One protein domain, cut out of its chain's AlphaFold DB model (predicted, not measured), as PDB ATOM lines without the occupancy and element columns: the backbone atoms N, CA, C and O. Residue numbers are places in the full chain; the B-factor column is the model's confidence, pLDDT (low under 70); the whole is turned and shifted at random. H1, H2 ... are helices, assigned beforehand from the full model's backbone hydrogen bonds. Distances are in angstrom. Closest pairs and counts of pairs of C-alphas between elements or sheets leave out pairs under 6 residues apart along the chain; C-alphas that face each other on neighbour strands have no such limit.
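AT A GLANCE: This is residues 80 to 121 of the 125 residues of an uncharacterized protein of Chromobacterium sp. MWU13-2610 (UniProt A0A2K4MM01). Two helices of equal residue count, H1 and then H2, lie side by side as a helical hairpin, joined at one end by a large loop, residues 94 to 105. The printed part has 42 residues with two named helices and no named strand, and its class is all helix. It is compact, with a radius of gyration of the C-alphas of 10.4 A, and elongated, spanning 31 by 18 by 11 A.

HOW THE PARTS SIT: H1, residues 80 to 93, and H2, residues 106 to 119, touch and form a hairpin. Their closest C-alphas, those of Leu 89 and Pro 106, are 5.9 A apart. They run opposite ways at a shallow tilt of 25 degrees. In H1 and H2 every O i to N i+4 pair is within hydrogen-bond range.

IN THESE COORDINATES: H1 begins at C-alpha 80 (-60.732, 46.606, -9.646) and is 19.8 A long from first to last C-alpha. H2 is 20.0 A long and ends at C-alpha 119 (-51.851, 56.496, -14.586).

THE WHOLE: The two C-alphas farthest apart, those of His 96 and Asn 121, are 31.6 A apart. The printed part has no cut, and the link from H1 to H2 is long, with 12 residues. Mean pLDDT of the printed part is 77.9; residues 99 to 100 and 103 to 104 are under 70.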
ATOM      1  N   ASP A  80     -60.526  47.822 -10.442       77.19
ATOM      2  CA  ASP A  80     -60.732  46.606  -9.646       77.19
ATOM      3  C   ASP A  80     -59.854  45.444 -10.118       77.19
ATOM      4  O   ASP A  80     -59.306  44.711  -9.297       77.19
ATOM      5  N   GLN A  81     -59.640  45.308 -11.429       75.19
ATOM      6  CA  GLN A  81     -58.732  44.299 -11.979       75.19
ATOM      7  C   GLN A  81     -57.273  44.586 -11.620       75.19
ATOM      8  O   GLN A  81     -56.520  43.661 -11.313       75.19
ATOM      9  N   LEU A  82     -56.870  45.857 -11.630       79.88
ATOM     10  CA  LEU A  82     -55.535  46.260 -11.197       79.88
ATOM     11  C   LEU A  82     -55.337  46.040  -9.695       79.88
ATOM     12  O   LEU A  82     -54.276  45.575  -9.280       79.88
ATOM     13  N   ARG A  83     -56.365  46.307  -8.879       79.56
ATOM     14  CA  ARG A  83     -56.340  46.016  -7.440       79.56
ATOM     15  C   ARG A  83     -56.222  44.513  -7.179       79.56
ATOM     16  O   ARG A  83     -55.345  44.106  -6.426       79.56
ATOM     17  N   ALA A  84     -57.017  43.693  -7.865       78.69
ATOM     18  CA  ALA A  84     -56.938  42.238  -7.751       78.69
ATOM     19  C   ALA A  84     -55.560  41.695  -8.171       78.69
ATOM     20  O   ALA A  84     -55.012  40.828  -7.495       78.69
ATOM     21  N   GLN A  85     -54.960  42.239  -9.239       80.50
ATOM     22  CA  GLN A  85     -53.594  41.885  -9.641       80.50
ATOM     23  C   GLN A  85     -52.562  42.284  -8.589       80.50
ATOM     24  O   GLN A  85     -51.695  41.484  -8.258       80.50
ATOM     25  N   ARG A  86     -52.654  43.499  -8.037       84.75
ATOM     26  CA  ARG A  86     -51.783  43.953  -6.947       84.75
ATOM     27  C   ARG A  86     -51.854  42.992  -5.758       84.75
ATOM     28  O   ARG A  86     -50.816  42.582  -5.250       84.75
ATOM     29  N   ASP A  87     -53.063  42.642  -5.329       83.00
ATOM     30  CA  ASP A  87     -53.289  41.799  -4.153       83.00
ATOM     31  C   ASP A  87     -52.801  40.366  -4.387       83.00
ATOM     32  O   ASP A  87     -52.165  39.778  -3.514       83.00
ATOM     33  N   TYR A  88     -53.008  39.830  -5.592       82.06
ATOM     34  CA  TYR A  88     -52.425  38.556  -6.003       82.06
ATOM     35  C   TYR A  88     -50.891  38.598  -5.983       82.06
ATOM     36  O   TYR A  88     -50.256  37.713  -5.420       82.06
ATOM     37  N   LEU A  89     -50.279  39.647  -6.533       82.31
ATOM     38  CA  LEU A  89     -48.823  39.798  -6.551       82.31
ATOM     39  C   LEU A  89     -48.242  39.911  -5.140       82.31
ATOM     40  O   LEU A  89     -47.171  39.370  -4.883       82.31
ATOM     41  N   TYR A  90     -48.955  40.537  -4.201       83.81
ATOM     42  CA  TYR A  90     -48.573  40.510  -2.789       83.81
ATOM     43  C   TYR A  90     -48.636  39.106  -2.185       83.81
ATOM     44  O   TYR A  90     -47.726  38.733  -1.453       83.81
ATOM     45  N   GLN A  91     -49.651  38.308  -2.530       79.50
ATOM     46  CA  GLN A  91     -49.711  36.905  -2.117       79.50
ATOM     47  C   GLN A  91     -48.582  36.079  -2.734       79.50
ATOM     48  O   GLN A  91     -48.103  35.163  -2.089       79.50
ATOM     49  N   VAL A  92     -48.137  36.368  -3.956       78.38
ATOM     50  CA  VAL A  92     -46.978  35.681  -4.555       78.38
ATOM     51  C   VAL A  92     -45.673  36.104  -3.871       78.38
ATOM     52  O   VAL A  92     -44.781  35.290  -3.671       78.38
ATOM     53  N   LEU A  93     -45.538  37.374  -3.487       78.62
ATOM     54  CA  LEU A  93     -44.334  37.865  -2.808       78.62
ATOM     55  C   LEU A  93     -44.178  37.331  -1.384       78.62
ATOM     56  O   LEU A  93     -43.067  37.349  -0.858       78.62
ATOM     57  N   ASP A  94     -45.263  36.863  -0.771       83.00
ATOM     58  CA  ASP A  94     -45.207  36.208   0.525       83.00
ATOM     59  C   ASP A  94     -44.514  34.832   0.406       83.00
ATOM     60  O   ASP A  94     -44.988  33.967  -0.336       83.00
ATOM     61  N   PRO A  95     -43.396  34.597   1.121       75.06
ATOM     62  CA  PRO A  95     -42.635  33.350   1.021       75.06
ATOM     63  C   PRO A  95     -43.345  32.143   1.657       75.06
ATOM     64  O   PRO A  95     -42.895  31.013   1.485       75.06
ATOM     65  N   HIS A  96     -44.438  32.356   2.393       81.38
ATOM     66  CA  HIS A  96     -45.252  31.301   3.002       81.38
ATOM     67  C   HIS A  96     -46.526  31.000   2.201       81.38
ATOM     68  O   HIS A  96     -47.321  30.137   2.584       81.38
ATOM     69  N   SER A  97     -46.729  31.683   1.079       77.06
ATOM     70  CA  SER A  97     -47.902  31.535   0.237       77.06
ATOM     71  C   SER A  97     -47.781  30.371  -0.736       77.06
ATOM     72  O   SER A  97     -46.759  30.155  -1.383       77.06
ATOM     73  N   ILE A  98     -48.901  29.683  -0.954       75.69
ATOM     74  CA  ILE A  98     -49.040  28.607  -1.951       75.69
ATOM     75  C   ILE A  98     -48.886  29.085  -3.410       75.69
ATOM     76  O   ILE A  98     -48.940  28.281  -4.349       75.69
ATOM     77  N   TYR A  99     -48.773  30.400  -3.609       68.19
ATOM     78  CA  TYR A  99     -48.636  31.047  -4.907       68.19
ATOM     79  C   TYR A  99     -47.209  31.541  -5.184       68.19
ATOM     80  O   TYR A  99     -46.966  31.998  -6.298       68.19
ATOM     81  N   HIS A 100     -46.277  31.418  -4.227       69.06
ATOM     82  CA  HIS A 100     -44.929  31.996  -4.302       69.06
ATOM     83  C   HIS A 100     -44.168  31.630  -5.584       69.06
ATOM     84  O   HIS A 100     -43.674  32.500  -6.296       69.06
ATOM     85  N   ASP A 101     -44.173  30.349  -5.949       73.62
ATOM     86  CA  ASP A 101     -43.444  29.846  -7.121       73.62
ATOM     87  C   ASP A 101     -44.241  29.917  -8.431       73.62
ATOM     88  O   ASP A 101     -43.762  29.507  -9.490       73.62
ATOM     89  N   ARG A 102     -45.489  30.404  -8.394       71.50
ATOM     90  CA  ARG A 102     -46.369  30.388  -9.575       71.50
ATOM     91  C   ARG A 102     -46.108  31.529 -10.539       71.50
ATOM     92  O   ARG A 102     -46.609  31.485 -11.663       71.50
ATOM     93  N   GLU A 103     -45.374  32.556 -10.115       67.44
ATOM     94  CA  GLU A 103     -45.171  33.740 -10.932       67.44
ATOM     95  C   GLU A 103     -43.695  34.099 -11.125       67.44
ATOM     96  O   GLU A 103     -42.998  34.405 -10.160       67.44
ATOM     97  N   PRO A 104     -43.201  34.134 -12.377       62.16
ATOM     98  CA  PRO A 104     -41.862  34.626 -12.647       62.16
ATOM     99  C   PRO A 104     -41.838  36.156 -12.527       62.16
ATOM    100  O   PRO A 104     -42.613  36.854 -13.182       62.16
ATOM    101  N   GLN A 105     -40.897  36.671 -11.732       72.69
ATOM    102  CA  GLN A 105     -40.635  38.107 -11.530       72.69
ATOM    103  C   GLN A 105     -41.828  38.913 -10.955       72.69
ATOM    104  O   GLN A 105     -42.235  39.928 -11.538       72.69
ATOM    105  N   PRO A 106     -42.359  38.528  -9.778       75.38
ATOM    106  CA  PRO A 106     -43.532  39.172  -9.176       75.38
ATOM    107  C   PRO A 106     -43.296  40.652  -8.833       75.38
ATOM    108  O   PRO A 106     -44.208  41.471  -8.930       75.38
ATOM    109  N   LEU A 107     -42.055  41.041  -8.511       78.25
ATOM    110  CA  LEU A 107     -41.686  42.436  -8.236       78.25
ATOM    111  C   LEU A 107     -41.826  43.339  -9.473       78.25
ATOM    112  O   LEU A 107     -42.392  44.429  -9.379       78.25
ATOM    113  N   THR A 108     -41.358  42.879 -10.637       78.00
ATOM    114  CA  THR A 108     -41.446  43.629 -11.902       78.00
ATOM    115  C   THR A 108     -42.902  43.821 -12.316       78.00
ATOM    116  O   THR A 108     -43.312  44.914 -12.711       78.00
ATOM    117  N   LYS A 109     -43.721  42.776 -12.167       74.50
ATOM    118  CA  LYS A 109     -45.162  42.861 -12.424       74.50
ATOM    119  C   LYS A 109     -45.870  43.792 -11.446       74.50
ATOM    120  O   LYS A 109     -46.679  44.607 -11.882       74.50
ATOM    121  N   LEU A 110     -45.525  43.746 -10.158       81.31
ATOM    122  CA  LEU A 110     -46.115  44.632  -9.151       81.31
ATOM    123  C   LEU A 110     -45.803  46.100  -9.444       81.31
ATOM    124  O   LEU A 110     -46.685  46.950  -9.318       81.31
ATOM    125  N   HIS A 111     -44.579  46.395  -9.880       80.38
ATOM    126  CA  HIS A 111     -44.197  47.732 -10.320       80.38
ATOM    127  C   HIS A 111     -45.058  48.211 -11.504       80.38
ATOM    128  O   HIS A 111     -45.627  49.301 -11.450       80.38
ATOM    129  N   ASN A 112     -45.239  47.372 -12.528       79.94
ATOM    130  CA  ASN A 112     -46.040  47.710 -13.710       79.94
ATOM    131  C   ASN A 112     -47.534  47.893 -13.398       79.94
ATOM    132  O   ASN A 112     -48.179  48.775 -13.963       79.94
ATOM    133  N   VAL A 113     -48.093  47.085 -12.493       81.88
ATOM    134  CA  VAL A 113     -49.489  47.230 -12.046       81.88
ATOM    135  C   VAL A 113     -49.670  48.534 -11.272       81.88
ATOM    136  O   VAL A 113     -50.616  49.272 -11.533       81.88
ATOM    137  N   LYS A 114     -48.739  48.876 -10.371       81.38
ATOM    138  CA  LYS A 114     -48.776  50.145  -9.627       81.38
ATOM    139  C   LYS A 114     -48.658  51.365 -10.538       81.38
ATOM    140  O   LYS A 114     -49.372  52.340 -10.312       81.38
ATOM    141  N   ALA A 115     -47.810  51.303 -11.566       81.62
ATOM    142  CA  ALA A 115     -47.710  52.354 -12.576       81.62
ATOM    143  C   ALA A 115     -49.056  52.559 -13.292       81.62
ATOM    144  O   ALA A 115     -49.574  53.673 -13.295       81.62
ATOM    145  N   GLN A 116     -49.691  51.476 -13.753       79.25
ATOM    146  CA  GLN A 116     -51.006  51.545 -14.400       79.25
ATOM    147  C   GLN A 116     -52.116  52.044 -13.467       79.25
ATOM    148  O   GLN A 116     -52.990  52.794 -13.900       79.25
ATOM    149  N   MET A 117     -52.098  51.665 -12.185       79.75
ATOM    150  CA  MET A 117     -53.045  52.195 -11.194       79.75
ATOM    151  C   MET A 117     -52.887  53.707 -11.022       79.75
ATOM    152  O   MET A 117     -53.888  54.420 -10.946       79.75
ATOM    153  N   ASN A 118     -51.644  54.194 -10.989       83.56
ATOM    154  CA  ASN A 118     -51.336  55.614 -10.865       83.56
ATOM    155  C   ASN A 118     -51.758  56.402 -12.115       83.56
ATOM    156  O   ASN A 118     -52.427  57.425 -11.999       83.56
ATOM    157  N   GLU A 119     -51.446  55.891 -13.308       80.56
ATOM    158  CA  GLU A 119     -51.851  56.496 -14.586       80.56
ATOM    159  C   GLU A 119     -53.376  56.604 -14.725       80.56
ATOM    160  O   GLU A 119     -53.892  57.577 -15.275       80.56
ATOM    161  N   GLN A 120     -54.112  55.629 -14.186       75.69
ATOM    162  CA  GLN A 120     -55.573  55.585 -14.245       75.69
ATOM    163  C   GLN A 120     -56.267  56.258 -13.050       75.69
ATOM    164  O   GLN A 120     -57.490  56.192 -12.946       75.69
ATOM    165  N   ASN A 121     -55.523  56.919 -12.149       78.31
ATOM    166  CA  ASN A 121     -56.058  57.498 -10.906       78.31
ATOM    167  C   ASN A 121     -56.873  56.495 -10.061       78.31
ATOM    168  O   ASN A 121     -57.760  56.865  -9.283       78.31
TER     169      ASN A 121